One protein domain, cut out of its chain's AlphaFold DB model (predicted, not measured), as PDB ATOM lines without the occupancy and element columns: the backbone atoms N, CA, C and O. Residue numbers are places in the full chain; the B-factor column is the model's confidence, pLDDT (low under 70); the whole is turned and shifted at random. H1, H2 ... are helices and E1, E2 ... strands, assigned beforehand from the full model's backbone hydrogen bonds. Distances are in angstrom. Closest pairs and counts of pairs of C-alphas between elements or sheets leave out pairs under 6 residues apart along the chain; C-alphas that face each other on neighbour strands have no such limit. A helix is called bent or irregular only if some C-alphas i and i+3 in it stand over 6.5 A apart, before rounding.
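This is residues 110 to 119, 141 to 184 and 212 to 255 of the 483 residues of the protein "Putative xanthine dehydrogenase subunit A" of Arthrobacter saudimassiliensis (UniProt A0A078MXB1). A twisted sheet of four strands has one long helix, H2, over one face, two layers in all; a shorter helix, H1, packs steeply on H2 and only grazes the sheet. The printed part has 98 residues with two named helices and four named strands, in the order E1 E2 H1 H2 E3 E4. The sheet's order is E2 E1 E4 E3, all antiparallel, and the class is mixed, helices and strands. The whole is compact, with a radius of gyration of the C-alphas of 12.3 A, and spans 35 by 23 by 23 A, only just elongated.

The sheet holds E2, residues 158 to 161; E1, residues 144 to 149, 16.8 A long from C-alpha 144 at (-25.165, 30.224, -32.336); E4, residues 246 to 253, 22.0 A, ending at C-alpha 253 (-25.423, 28.271, -37.209); and E3, residues 232 to 237, 15.6 A. H2 is residues 213 to 229, 24.3 A. H1 is residues 171 to 179 and irregular: C-alphas 173 and 176 are 7.4 A apart.

E1 and E4 are antiparallel neighbours, with N 146 and O 251 within hydrogen-bond range at 2.8 A. Hairpin E1 and E2 has N 147 and O 158 at 2.9 A; hairpin E3 and E4 has N 235 and O 248 at 2.8 A. Edge strands E2 and E3 are apart. H2 is on the sheet at a height of 8.7 A, over E4; on the local plane it runs along E4, only just, at 28 degrees. Their closest C-alphas, Val 227 and Ser 252, are 5.4 A apart. H1 and H2 touch, closest at the C-alphas of Pro 171 and Ser 221, 4.9 A, at a steep tilt of 63 degrees, opposite ways. In H2 every O i to N i+4 pair is within hydrogen-bond range; in H1 2 of 5 are, and 5 of 6 O i to N i+3 pairs.

The farthest C-alphas, Ala 141 and Gly 242, are 38.8 A apart. Residues 120 to 140 and 185 to 211 are not printed; the C-alpha gaps are 22.5 A and 13.4 A. Of the links printed whole, none is long. Mean pLDDT of the printed part is 76.1, with residues 110 to 119 among those under 70.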
ATOM      1  N   THR A 110     -22.973  25.035 -21.126       68.50
ATOM      2  CA  THR A 110     -22.284  26.112 -20.414       68.50
ATOM      3  C   THR A 110     -22.072  27.281 -21.369       68.50
ATOM      4  O   THR A 110     -21.761  27.088 -22.543       68.50
ATOM      5  N   THR A 111     -22.260  28.508 -20.898       59.53
ATOM      6  CA  THR A 111     -21.789  29.705 -21.607       59.53
ATOM      7  C   THR A 111     -20.423  30.079 -21.036       59.53
ATOM      8  O   THR A 111     -20.236  29.917 -19.830       59.53
ATOM      9  N   PRO A 112     -19.461  30.545 -21.848       56.38
ATOM     10  CA  PRO A 112     -18.243  31.146 -21.310       56.38
ATOM     11  C   PRO A 112     -18.613  32.279 -20.339       56.38
ATOM     12  O   PRO A 112     -19.569  33.007 -20.611       56.38
ATOM     13  N   ASP A 113     -17.882  32.424 -19.231       49.12
ATOM     14  CA  ASP A 113     -18.014  33.602 -18.364       49.12
ATOM     15  C   ASP A 113     -17.726  34.877 -19.181       49.12
ATOM     16  O   ASP A 113     -16.899  34.842 -20.098       49.12
ATOM     17  N   ASP A 114     -18.381  35.998 -18.854       41.16
ATOM     18  CA  ASP A 114     -18.235  37.290 -19.560       41.16
ATOM     19  C   ASP A 114     -16.762  37.750 -19.696       41.16
ATOM     20  O   ASP A 114     -16.423  38.440 -20.653       41.16
ATOM     21  N   ASP A 115     -15.874  37.321 -18.788       40.00
ATOM     22  CA  ASP A 115     -14.433  37.631 -18.790       40.00
ATOM     23  C   ASP A 115     -13.568  36.643 -19.612       40.00
ATOM     24  O   ASP A 115     -12.370  36.865 -19.807       40.00
ATOM     25  N   ALA A 116     -14.128  35.520 -20.080       42.19
ATOM     26  CA  ALA A 116     -13.390  34.470 -20.796       42.19
ATOM     27  C   ALA A 116     -13.325  34.698 -22.319       42.19
ATOM     28  O   ALA A 116     -12.463  34.136 -22.997       42.19
ATOM     29  N   ALA A 117     -14.205  35.523 -22.878       43.12
ATOM     30  CA  ALA A 117     -14.044  36.064 -24.221       43.12
ATOM     31  C   ALA A 117     -13.566  37.511 -24.080       43.12
ATOM     32  O   ALA A 117     -14.181  38.281 -23.355       43.12
ATOM     33  N   ASP A 118     -12.502  37.911 -24.780       42.62
ATOM     34  CA  ASP A 118     -12.066  39.318 -24.838       42.62
ATOM     35  C   ASP A 118     -13.020  40.107 -25.771       42.62
ATOM     36  O   ASP A 118     -12.652  40.627 -26.826       42.62
ATOM     37  N   VAL A 119     -14.314  40.063 -25.438       40.19
ATOM     38  CA  VAL A 119     -15.453  40.644 -26.147       40.19
ATOM     39  C   VAL A 119     -16.251  41.424 -25.094       40.19
ATOM     40  O   VAL A 119     -16.824  40.809 -24.203       40.19
ATOM     41  N   ALA A 141     -33.813  30.525 -36.615       62.41
ATOM     42  CA  ALA A 141     -33.141  30.150 -35.378       62.41
ATOM     43  C   ALA A 141     -31.963  31.114 -35.125       62.41
ATOM     44  O   ALA A 141     -31.295  31.514 -36.084       62.41
ATOM     45  N   PRO A 142     -31.712  31.513 -33.865       68.06
ATOM     46  CA  PRO A 142     -30.655  32.464 -33.563       68.06
ATOM     47  C   PRO A 142     -29.287  31.911 -33.974       68.06
ATOM     48  O   PRO A 142     -29.019  30.713 -33.857       68.06
ATOM     49  N   ALA A 143     -28.430  32.815 -34.439       81.69
ATOM     50  CA  ALA A 143     -27.039  32.545 -34.757       81.69
ATOM     51  C   ALA A 143     -26.308  32.072 -33.486       81.69
ATOM     52  O   ALA A 143     -26.265  32.795 -32.488       81.69
ATOM     53  N   ALA A 144     -25.792  30.847 -33.498       84.75
ATOM     54  CA  ALA A 144     -25.165  30.224 -32.336       84.75
ATOM     55  C   ALA A 144     -24.263  29.064 -32.763       84.75
ATOM     56  O   ALA A 144     -24.524  28.427 -33.782       84.75
ATOM     57  N   ALA A 145     -23.235  28.765 -31.974       84.25
ATOM     58  CA  ALA A 145     -22.421  27.571 -32.144       84.25
ATOM     59  C   ALA A 145     -22.406  26.731 -30.867       84.25
ATOM     60  O   ALA A 145     -22.286  27.266 -29.768       84.25
ATOM     61  N   LEU A 146     -22.515  25.412 -31.015       84.75
ATOM     62  CA  LEU A 146     -22.169  24.460 -29.968       84.75
ATOM     63  C   LEU A 146     -20.768  23.935 -30.233       84.75
ATOM     64  O   LEU A 146     -20.475  23.466 -31.332       84.75
ATOM     65  N   LEU A 147     -19.928  23.997 -29.209       84.69
ATOM     66  CA  LEU A 147     -18.604  23.406 -29.201       84.69
ATOM     67  C   LEU A 147     -18.573  22.307 -28.150       84.69
ATOM     68  O   LEU A 147     -18.833  22.545 -26.970       84.69
ATOM     69  N   TRP A 148     -18.240  21.098 -28.577       85.19
ATOM     70  CA  TRP A 148     -18.302  19.935 -27.716       85.19
ATOM     71  C   TRP A 148     -17.091  19.041 -27.910       85.19
ATOM     72  O   TRP A 148     -16.795  18.600 -29.014       85.19
ATOM     73  N   ARG A 149     -16.393  18.753 -26.814       84.62
ATOM     74  CA  ARG A 149     -15.312  17.778 -26.798       84.62
ATOM     75  C   ARG A 149     -15.882  16.363 -26.681       84.62
ATOM     76  O   ARG A 149     -16.527  16.053 -25.683       84.62
ATOM     77  N   VAL A 150     -15.648  15.521 -27.687       83.38
ATOM     78  CA  VAL A 150     -16.275  14.186 -27.790       83.38
ATOM     79  C   VAL A 150     -15.335  13.021 -27.470       83.38
ATOM     80  O   VAL A 150     -15.797  11.895 -27.327       83.38
ATOM     81  N   ASP A 151     -14.043  13.292 -27.281       78.88
ATOM     82  CA  ASP A 151     -13.003  12.347 -26.832       78.88
ATOM     83  C   ASP A 151     -12.817  12.323 -25.296       78.88
ATOM     84  O   ASP A 151     -11.853  11.750 -24.786       78.88
ATOM     85  N   GLY A 152     -13.700  12.989 -24.544       72.12
ATOM     86  CA  GLY A 152     -13.596  13.183 -23.094       72.12
ATOM     87  C   GLY A 152     -14.721  12.536 -22.274       72.12
ATOM     88  O   GLY A 152     -15.630  11.921 -22.833       72.12
ATOM     89  N   PRO A 153     -14.692  12.678 -20.931       69.38
ATOM     90  CA  PRO A 153     -15.819  12.289 -20.087       69.38
ATOM     91  C   PRO A 153     -17.075  13.097 -20.438       69.38
ATOM     92  O   PRO A 153     -17.004  14.146 -21.089       69.38
ATOM     93  N   ALA A 154     -18.229  12.629 -19.953       70.06
ATOM     94  CA  ALA A 154     -19.498  13.330 -20.110       70.06
ATOM     95  C   ALA A 154     -19.357  14.793 -19.667       70.06
ATOM     96  O   ALA A 154     -19.043  15.080 -18.512       70.06
ATOM     97  N   SER A 155     -19.592  15.710 -20.600       73.44
ATOM     98  CA  SER A 155     -19.491  17.142 -20.355       73.44
ATOM     99  C   SER A 155     -20.573  17.897 -21.111       73.44
ATOM    100  O   SER A 155     -21.014  17.478 -22.184       73.44
ATOM    101  N   ALA A 156     -21.020  19.006 -20.522       73.38
ATOM    102  CA  ALA A 156     -21.945  19.907 -21.185       73.38
ATOM    103  C   ALA A 156     -21.222  20.610 -22.351       73.38
ATOM    104  O   ALA A 156     -20.106  21.104 -22.161       73.38
ATOM    105  N   PRO A 157     -21.831  20.682 -23.545       82.12
ATOM    106  CA  PRO A 157     -21.305  21.492 -24.635       82.12
ATOM    107  C   PRO A 157     -21.237  22.974 -24.261       82.12
ATOM    108  O   PRO A 157     -22.105  23.493 -23.556       82.12
ATOM    109  N   LEU A 158     -20.245  23.676 -24.802       81.94
ATOM    110  CA  LEU A 158     -20.166  25.129 -24.726       81.94
ATOM    111  C   LEU A 158     -21.093  25.743 -25.778       81.94
ATOM    112  O   LEU A 158     -20.965  25.448 -26.966       81.94
ATOM    113  N   LEU A 159     -22.008  26.614 -25.352       81.94
ATOM    114  CA  LEU A 159     -22.846  27.414 -26.241       81.94
ATOM    115  C   LEU A 159     -22.214  28.790 -26.442       81.94
ATOM    116  O   LEU A 159     -22.069  29.567 -25.500       81.94
ATOM    117  N   LEU A 160     -21.903  29.097 -27.694       80.50
ATOM    118  CA  LEU A 160     -21.397  30.383 -28.139       80.50
ATOM    119  C   LEU A 160     -22.534  31.143 -28.830       80.50
ATOM    120  O   LEU A 160     -22.929  30.762 -29.937       80.50
ATOM    121  N   PRO A 161     -23.116  32.169 -28.186       74.62
ATOM    122  CA  PRO A 161     -24.126  33.002 -28.822       74.62
ATOM    123  C   PRO A 161     -23.489  33.910 -29.882       74.62
ATOM    124  O   PRO A 161     -22.308  34.234 -29.796       74.62
ATOM    125  N   ASP A 162     -24.294  34.352 -30.849       75.88
ATOM    126  CA  ASP A 162     -23.922  35.361 -31.849       75.88
ATOM    127  C   ASP A 162     -22.660  35.005 -32.652       75.88
ATOM    128  O   ASP A 162     -21.608  35.637 -32.572       75.88
ATOM    129  N   THR A 163     -22.793  33.978 -33.487       77.44
ATOM    130  CA  THR A 163     -21.763  33.566 -34.453       77.44
ATOM    131  C   THR A 163     -21.498  34.581 -35.566       77.44
ATOM    132  O   THR A 163     -20.612  34.318 -36.375       77.44
ATOM    133  N   GLY A 164     -22.261  35.682 -35.655       71.94
ATOM    134  CA  GLY A 164     -22.045  36.766 -36.625       71.94
ATOM    135  C   GLY A 164     -21.002  37.791 -36.161       71.94
ATOM    136  O   GLY A 164     -20.145  38.197 -36.947       71.94
ATOM    137  N   ARG A 165     -20.998  38.113 -34.855       71.81
ATOM    138  CA  ARG A 165     -19.754  38.425 -34.101       71.81
ATOM    139  C   ARG A 165     -18.934  37.117 -34.056       71.81
ATOM    140  O   ARG A 165     -19.224  36.271 -34.854       71.81
ATOM    141  N   LEU A 166     -17.936  36.807 -33.232       74.75
ATOM    142  CA  LEU A 166     -17.162  35.521 -33.333       74.75
ATOM    143  C   LEU A 166     -16.522  35.161 -34.711       74.75
ATOM    144  O   LEU A 166     -15.300  35.223 -34.816       74.75
ATOM    145  N   ALA A 167     -17.283  34.846 -35.775       75.44
ATOM    146  CA  ALA A 167     -16.940  35.315 -37.126       75.44
ATOM    147  C   ALA A 167     -16.672  36.838 -37.074       75.44
ATOM    148  O   ALA A 167     -16.919  37.445 -36.064       75.44
ATOM    149  N   ALA A 168     -16.169  37.554 -38.065       72.00
ATOM    150  CA  ALA A 168     -15.705  38.958 -37.912       72.00
ATOM    151  C   ALA A 168     -14.588  39.219 -36.854       72.00
ATOM    152  O   ALA A 168     -13.586  39.839 -37.201       72.00
ATOM    153  N   ALA A 169     -14.696  38.754 -35.604       73.06
ATOM    154  CA  ALA A 169     -13.616  38.710 -34.623       73.06
ATOM    155  C   ALA A 169     -12.508  37.747 -35.081       73.06
ATOM    156  O   ALA A 169     -12.733  36.892 -35.931       73.06
ATOM    157  N   GLY A 170     -11.289  37.891 -34.555       77.50
ATOM    158  CA  GLY A 170     -10.178  36.979 -34.855       77.50
ATOM    159  C   GLY A 170     -10.173  35.732 -33.957       77.50
ATOM    160  O   GLY A 170     -10.810  35.742 -32.901       77.50
ATOM    161  N   PRO A 171      -9.394  34.684 -34.299       82.88
ATOM    162  CA  PRO A 171      -9.231  33.481 -33.472       82.88
ATOM    163  C   PRO A 171      -8.878  33.757 -32.004       82.88
ATOM    164  O   PRO A 171      -9.239  32.993 -31.117       82.88
ATOM    165  N   GLN A 172      -8.189  34.864 -31.724       80.69
ATOM    166  CA  GLN A 172      -7.778  35.260 -30.377       80.69
ATOM    167  C   GLN A 172      -8.974  35.476 -29.438       80.69
ATOM    168  O   GLN A 172      -8.875  35.142 -28.259       80.69
ATOM    169  N   ALA A 173     -10.116  35.942 -29.958       78.44
ATOM    170  CA  ALA A 173     -11.335  36.142 -29.173       78.44
ATOM    171  C   ALA A 173     -11.921  34.824 -28.630       78.44
ATOM    172  O   ALA A 173     -12.666  34.832 -27.654       78.44
ATOM    173  N   LEU A 174     -11.559  33.685 -29.232       80.50
ATOM    174  CA  LEU A 174     -11.988  32.350 -28.809       80.50
ATOM    175  C   LEU A 174     -10.998  31.675 -27.851       80.50
ATOM    176  O   LEU A 174     -11.271  30.577 -27.374       80.50
ATOM    177  N   ALA A 175      -9.853  32.292 -27.542       80.44
ATOM    178  CA  ALA A 175      -8.817  31.641 -26.745       80.44
ATOM    179  C   ALA A 175      -9.309  31.258 -25.338       80.44
ATOM    180  O   ALA A 175      -9.084  30.130 -24.905       80.44
ATOM    181  N   GLY A 176     -10.013  32.144 -24.626       72.62
ATOM    182  CA  GLY A 176     -10.528  31.800 -23.297       72.62
ATOM    183  C   GLY A 176     -11.729  30.849 -23.331       72.62
ATOM    184  O   GLY A 176     -11.817  29.979 -22.469       72.62
ATOM    185  N   VAL A 177     -12.551  30.877 -24.390       75.19
ATOM    186  CA  VAL A 177     -13.565  29.836 -24.661       75.19
ATOM    187  C   VAL A 177     -12.915  28.456 -24.769       75.19
ATOM    188  O   VAL A 177     -13.377  27.492 -24.167       75.19
ATOM    189  N   VAL A 178     -11.819  28.359 -25.521       78.00
ATOM    190  CA  VAL A 178     -11.078  27.108 -25.698       78.00
ATOM    191  C   VAL A 178     -10.428  26.651 -24.395       78.00
ATOM    192  O   VAL A 178     -10.420  25.456 -24.115       78.00
ATOM    193  N   ARG A 179      -9.921  27.575 -23.569       76.62
ATOM    194  CA  ARG A 179      -9.390  27.238 -22.236       76.62
ATOM    195  C   ARG A 179     -10.472  26.719 -21.282       76.62
ATOM    196  O   ARG A 179     -10.146  25.939 -20.395       76.62
ATOM    197  N   ALA A 180     -11.731  27.111 -21.481       70.88
ATOM    198  CA  ALA A 180     -12.873  26.618 -20.714       70.88
ATOM    199  C   ALA A 180     -13.369  25.229 -21.165       70.88
ATOM    200  O   ALA A 180     -14.270  24.673 -20.535       70.88
ATOM    201  N   LEU A 181     -12.806  24.647 -22.237       71.50
ATOM    202  CA  LEU A 181     -13.154  23.286 -22.631       71.50
ATOM    203  C   LEU A 181     -12.779  22.290 -21.524       71.50
ATOM    204  O   LEU A 181     -11.661  22.346 -21.003       71.50
ATOM    205  N   PRO A 182     -13.663  21.328 -21.209       64.81
ATOM    206  CA  PRO A 182     -13.349  20.255 -20.280       64.81
ATOM    207  C   PRO A 182     -12.048  19.551 -20.683       64.81
ATOM    208  O   PRO A 182     -11.867  19.135 -21.836       64.81
ATOM    209  N   ALA A 183     -11.125  19.407 -19.733       56.25
ATOM    210  CA  ALA A 183      -9.919  18.625 -19.958       56.25
ATOM    211  C   ALA A 183     -10.304  17.152 -20.177       56.25
ATOM    212  O   ALA A 183     -11.017  16.554 -19.371       56.25
ATOM    213  N   GLY A 184      -9.847  16.572 -21.286       53.09
ATOM    214  CA  GLY A 184     -10.007  15.151 -21.577       53.09
ATOM    215  C   GLY A 184      -9.141  14.290 -20.652       53.09
ATOM    216  O   GLY A 184      -8.265  14.816 -19.953       53.09
ATOM    217  N   SER A 212      -1.772  23.543 -23.795       77.50
ATOM    218  CA  SER A 212      -0.690  24.497 -24.072       77.50
ATOM    219  C   SER A 212      -1.208  25.685 -24.891       77.50
ATOM    220  O   SER A 212      -2.151  25.543 -25.667       77.50
ATOM    221  N   GLU A 213      -0.582  26.860 -24.776       82.25
ATOM    222  CA  GLU A 213      -1.011  28.056 -25.531       82.25
ATOM    223  C   GLU A 213      -0.986  27.835 -27.055       82.25
ATOM    224  O   GLU A 213      -1.886  28.281 -27.768       82.25
ATOM    225  N   SER A 214      -0.026  27.054 -27.563       80.88
ATOM    226  CA  SER A 214      -0.004  26.637 -28.972       80.88
ATOM    227  C   SER A 214      -1.227  25.790 -29.345       80.88
ATOM    228  O   SER A 214      -1.804  25.981 -30.416       80.88
ATOM    229  N   ALA A 215      -1.654  24.870 -28.471       79.88
ATOM    230  CA  ALA A 215      -2.857  24.067 -28.686       79.88
ATOM    231  C   ALA A 215      -4.127  24.925 -28.623       79.88
ATOM    232  O   ALA A 215      -4.985  24.794 -29.496       79.88
ATOM    233  N   VAL A 216      -4.212  25.855 -27.664       82.94
ATOM    234  CA  VAL A 216      -5.312  26.826 -27.562       82.94
ATOM    235  C   VAL A 216      -5.441  27.624 -28.858       82.94
ATOM    236  O   VAL A 216      -6.533  27.713 -29.413       82.94
ATOM    237  N   HIS A 217      -4.333  28.139 -29.396       85.19
ATOM    238  CA  HIS A 217      -4.345  28.906 -30.639       85.19
ATOM    239  C   HIS A 217      -4.803  28.079 -31.853       85.19
ATOM    240  O   HIS A 217      -5.600  28.562 -32.663       85.19
ATOM    241  N   ARG A 218      -4.343  26.825 -31.975       85.62
ATOM    242  CA  ARG A 218      -4.776  25.918 -33.054       85.62
ATOM    243  C   ARG A 218      -6.264  25.598 -32.968       85.62
ATOM    244  O   ARG A 218      -6.959  25.704 -33.975       85.62
ATOM    245  N   ILE A 219      -6.751  25.239 -31.777       85.25
ATOM    246  CA  ILE A 219      -8.168  24.944 -31.551       85.25
ATOM    247  C   ILE A 219      -9.007  26.190 -31.841       85.25
ATOM    248  O   ILE A 219      -9.965  26.112 -32.602       85.25
ATOM    249  N   ALA A 220      -8.626  27.350 -31.305       87.31
ATOM    250  CA  ALA A 220      -9.350  28.599 -31.511       87.31
ATOM    251  C   ALA A 220      -9.418  28.989 -32.995       87.31
ATOM    252  O   ALA A 220     -10.464  29.420 -33.471       87.31
ATOM    253  N   SER A 221      -8.338  28.765 -33.750       88.31
ATOM    254  CA  SER A 221      -8.313  28.990 -35.201       88.31
ATOM    255  C   SER A 221      -9.228  28.023 -35.957       88.31
ATOM    256  O   SER A 221      -9.948  28.443 -36.859       88.31
ATOM    257  N   ALA A 222      -9.248  26.742 -35.573       87.44
ATOM    258  CA  ALA A 222     -10.140  25.752 -36.174       87.44
ATOM    259  C   ALA A 222     -11.619  26.047 -35.869       87.44
ATOM    260  O   ALA A 222     -12.451  26.016 -36.774       87.44
ATOM    261  N   VAL A 223     -11.941  26.398 -34.618       86.69
ATOM    262  CA  VAL A 223     -13.295  26.799 -34.205       86.69
ATOM    263  C   VAL A 223     -13.720  28.071 -34.931       86.69
ATOM    264  O   VAL A 223     -14.833  28.127 -35.442       86.69
ATOM    265  N   HIS A 224     -12.843  29.071 -35.041       87.12
ATOM    266  CA  HIS A 224     -13.122  30.304 -35.779       87.12
ATOM    267  C   HIS A 224     -13.477  30.033 -37.241       87.12
ATOM    268  O   HIS A 224     -14.515  30.492 -37.719       87.12
ATOM    269  N   ALA A 225     -12.659  29.236 -37.932       86.00
ATOM    270  CA  ALA A 225     -12.908  28.853 -39.317       86.00
ATOM    271  C   ALA A 225     -14.234  28.088 -39.468       86.00
ATOM    272  O   ALA A 225     -15.006  28.363 -40.387       86.00
ATOM    273  N   ALA A 226     -14.531  27.175 -38.541       86.12
ATOM    274  CA  ALA A 226     -15.789  26.437 -38.519       86.12
ATOM    275  C   ALA A 226     -16.999  27.360 -38.296       86.12
ATOM    276  O   ALA A 226     -18.002  27.244 -38.999       86.12
ATOM    277  N   VAL A 227     -16.899  28.313 -37.365       85.62
ATOM    278  CA  VAL A 227     -17.956  29.291 -37.086       85.62
ATOM    279  C   VAL A 227     -18.234  30.148 -38.315       85.62
ATOM    280  O   VAL A 227     -19.387  30.217 -38.732       85.62
ATOM    281  N   GLN A 228     -17.189  30.696 -38.942       82.38
ATOM    282  CA  GLN A 228     -17.258  31.500 -40.170       82.38
ATOM    283  C   GLN A 228     -17.958  30.782 -41.328       82.38
ATOM    284  O   GLN A 228     -18.670  31.396 -42.118       82.38
ATOM    285  N   GLN A 229     -17.767  29.469 -41.429       81.69
ATOM    286  CA  GLN A 229     -18.351  28.654 -42.492       81.69
ATOM    287  C   GLN A 229     -19.745  28.112 -42.141       81.69
ATOM    288  O   GLN A 229     -20.373  27.478 -42.986       81.69
ATOM    289  N   GLY A 230     -20.239  28.325 -40.914       84.62
ATOM    290  CA  GLY A 230     -21.444  27.644 -40.426       84.62
ATOM    291  C   GLY A 230     -21.280  26.125 -40.415       84.62
ATOM    292  O   GLY A 230     -22.217  25.389 -40.717       84.62
ATOM    293  N   HIS A 231     -20.059  25.655 -40.159       86.00
ATOM    294  CA  HIS A 231     -19.714  24.247 -40.218       86.00
ATOM    295  C   HIS A 231     -20.422  23.463 -39.110       86.00
ATOM    296  O   HIS A 231     -20.482  23.897 -37.956       86.00
ATOM    297  N   THR A 232     -20.931  22.288 -39.473       89.75
ATOM    298  CA  THR A 232     -21.411  21.280 -38.531       89.75
ATOM    299  C   THR A 232     -20.670  19.978 -38.797       89.75
ATOM    300  O   THR A 232     -20.815  19.402 -39.876       89.75
ATOM    301  N   GLY A 233     -19.858  19.531 -37.843       89.88
ATOM    302  CA  GLY A 233     -18.992  18.378 -38.039       89.88
ATOM    303  C   GLY A 233     -17.962  18.153 -36.948       89.88
ATOM    304  O   GLY A 233     -17.790  18.956 -36.029       89.88
ATOM    305  N   LEU A 234     -17.292  17.011 -37.065       88.31
ATOM    306  CA  LEU A 234     -16.184  16.620 -36.213       88.31
ATOM    307  C   LEU A 234     -14.872  17.196 -36.753       88.31
ATOM    308  O   LEU A 234     -14.537  17.019 -37.923       88.31
ATOM    309  N   ILE A 235     -14.112  17.844 -35.879       86.62
ATOM    310  CA  ILE A 235     -12.761  18.321 -36.144       86.62
ATOM    311  C   ILE A 235     -11.806  17.547 -35.245       86.62
ATOM    312  O   ILE A 235     -11.836  17.681 -34.021       86.62
ATOM    313  N   SER A 236     -10.936  16.758 -35.868       85.62
ATOM    314  CA  SER A 236      -9.859  16.049 -35.184       85.62
ATOM    315  C   SER A 236      -8.580  16.877 -35.275       85.62
ATOM    316  O   SER A 236      -8.048  17.118 -36.359       85.62
ATOM    317  N   LEU A 237      -8.077  17.322 -34.129       81.88
ATOM    318  CA  LEU A 237      -6.815  18.044 -34.026       81.88
ATOM    319  C   LEU A 237      -5.737  17.072 -33.532       81.88
ATOM    320  O   LEU A 237      -5.904  16.481 -32.462       81.88
ATOM    321  N   PRO A 238      -4.643  16.875 -34.289       78.69
ATOM    322  CA  PRO A 238      -3.615  15.912 -33.920       78.69
ATOM    323  C   PRO A 238      -2.886  16.339 -32.643       78.69
ATOM    324  O   PRO A 238      -2.800  17.527 -32.312       78.69
ATOM    325  N   ALA A 239      -2.317  15.351 -31.950       76.94
ATOM    326  CA  ALA A 239      -1.448  15.598 -30.807       76.94
ATOM    327  C   ALA A 239      -0.246  16.465 -31.219       76.94
ATOM    328  O   ALA A 239       0.323  16.292 -32.298       76.94
ATOM    329  N   GLY A 240       0.157  17.389 -30.349       73.56
ATOM    330  CA  GLY A 240       1.279  18.289 -30.614       73.56
ATOM    331  C   GLY A 240       1.506  19.286 -29.483       73.56
ATOM    332  O   GLY A 240       0.552  19.719 -28.837       73.56
ATOM    333  N   ASP A 241       2.767  19.656 -29.248       67.75
ATOM    334  CA  ASP A 241       3.192  20.598 -28.198       67.75
ATOM    335  C   ASP A 241       2.684  20.231 -26.792       67.75
ATOM    336  O   ASP A 241       2.153  21.073 -26.064       67.75
ATOM    337  N   GLY A 242       2.786  18.947 -26.428       62.62
ATOM    338  CA  GLY A 242       2.354  18.433 -25.122       62.62
ATOM    339  C   GLY A 242       0.837  18.277 -24.952       62.62
ATOM    340  O   GLY A 242       0.395  17.847 -23.891       62.62
ATOM    341  N   CYS A 243       0.039  18.582 -25.980       64.38
ATOM    342  CA  CYS A 243      -1.402  18.348 -25.988       64.38
ATOM    343  C   CYS A 243      -1.723  16.984 -26.630       64.38
ATOM    344  O   CYS A 243      -1.184  16.698 -27.708       64.38
ATOM    345  N   PRO A 244      -2.597  16.152 -26.028       70.50
ATOM    346  CA  PRO A 244      -3.129  14.970 -26.702       70.50
ATOM    347  C   PRO A 244      -3.937  15.371 -27.943       70.50
ATOM    348  O   PRO A 244      -4.295  16.540 -28.111       70.50
ATOM    349  N   ALA A 245      -4.226  14.398 -28.809       80.00
ATOM    350  CA  ALA A 245      -5.205  14.608 -29.869       80.00
ATOM    351  C   ALA A 245      -6.551  15.003 -29.244       80.00
ATOM    352  O   ALA A 245      -6.878  14.536 -28.151       80.00
ATOM    353  N   VAL A 246      -7.287  15.887 -29.913       80.88
ATOM    354  CA  VAL A 246      -8.587  16.376 -29.446       80.88
ATOM    355  C   VAL A 246      -9.605  16.180 -30.555       80.88
ATOM    356  O   VAL A 246      -9.358  16.583 -31.693       80.88
ATOM    357  N   GLU A 247     -10.754  15.600 -30.221       87.12
ATOM    358  CA  GLU A 247     -11.904  15.537 -31.120       87.12
ATOM    359  C   GLU A 247     -12.972  16.526 -30.654       87.12
ATOM    360  O   GLU A 247     -13.538  16.409 -29.564       87.12
ATOM    361  N   LEU A 248     -13.245  17.523 -31.493       87.75
ATOM    362  CA  LEU A 248     -14.239  18.554 -31.234       87.75
ATOM    363  C   LEU A 248     -15.378  18.413 -32.228       87.75
ATOM    364  O   LEU A 248     -15.183  18.567 -33.429       87.75
ATOM    365  N   PHE A 249     -16.575  18.160 -31.727       89.88
ATOM    366  CA  PHE A 249     -17.782  18.351 -32.503       89.88
ATOM    367  C   PHE A 249     -18.188  19.824 -32.446       89.88
ATOM    368  O   PHE A 249     -18.343  20.398 -31.365       89.88
ATOM    369  N   ILE A 250     -18.346  20.438 -33.614       89.75
ATOM    370  CA  ILE A 250     -18.807  21.816 -33.758       89.75
ATOM    371  C   ILE A 250     -20.126  21.782 -34.507       89.75
ATOM    372  O   ILE A 250     -20.200  21.199 -35.581       89.75
ATOM    373  N   GLU A 251     -21.155  22.422 -33.968       89.56
ATOM    374  CA  GLU A 251     -22.403  22.700 -34.677       89.56
ATOM    375  C   GLU A 251     -22.601  24.212 -34.703       89.56
ATOM    376  O   GLU A 251     -23.058  24.790 -33.719       89.56
ATOM    377  N   SER A 252     -22.224  24.863 -35.803       86.12
ATOM    378  CA  SER A 252     -22.382  26.308 -35.986       86.12
ATOM    379  C   SER A 252     -23.583  26.639 -36.866       86.12
ATOM    380  O   SER A 252     -23.756  26.093 -37.955       86.12
ATOM    381  N   ARG A 253     -24.386  27.604 -36.422       83.69
ATOM    382  CA  ARG A 253     -25.423  28.271 -37.209       83.69
ATOM    383  C   ARG A 253     -25.019  29.703 -37.415       83.69
ATOM    384  O   ARG A 253     -24.954  30.465 -36.455       83.69
ATOM    385  N   LEU A 254     -24.802  30.074 -38.664       82.12
ATOM    386  CA  LEU A 254     -24.650  31.470 -39.046       82.12
ATOM    387  C   LEU A 254     -25.988  32.215 -38.918       82.12
ATOM    388  O   LEU A 254     -27.047  31.580 -38.974       82.12
ATOM    389  N   PRO A 255     -25.967  33.558 -38.837       81.62
ATOM    390  CA  PRO A 255     -27.165  34.365 -39.029       81.62
ATOM    391  C   PRO A 255     -27.902  33.978 -40.314       81.62
ATOM    392  O   PRO A 255     -27.282  33.529 -41.286       81.62
TER     393      PRO A 255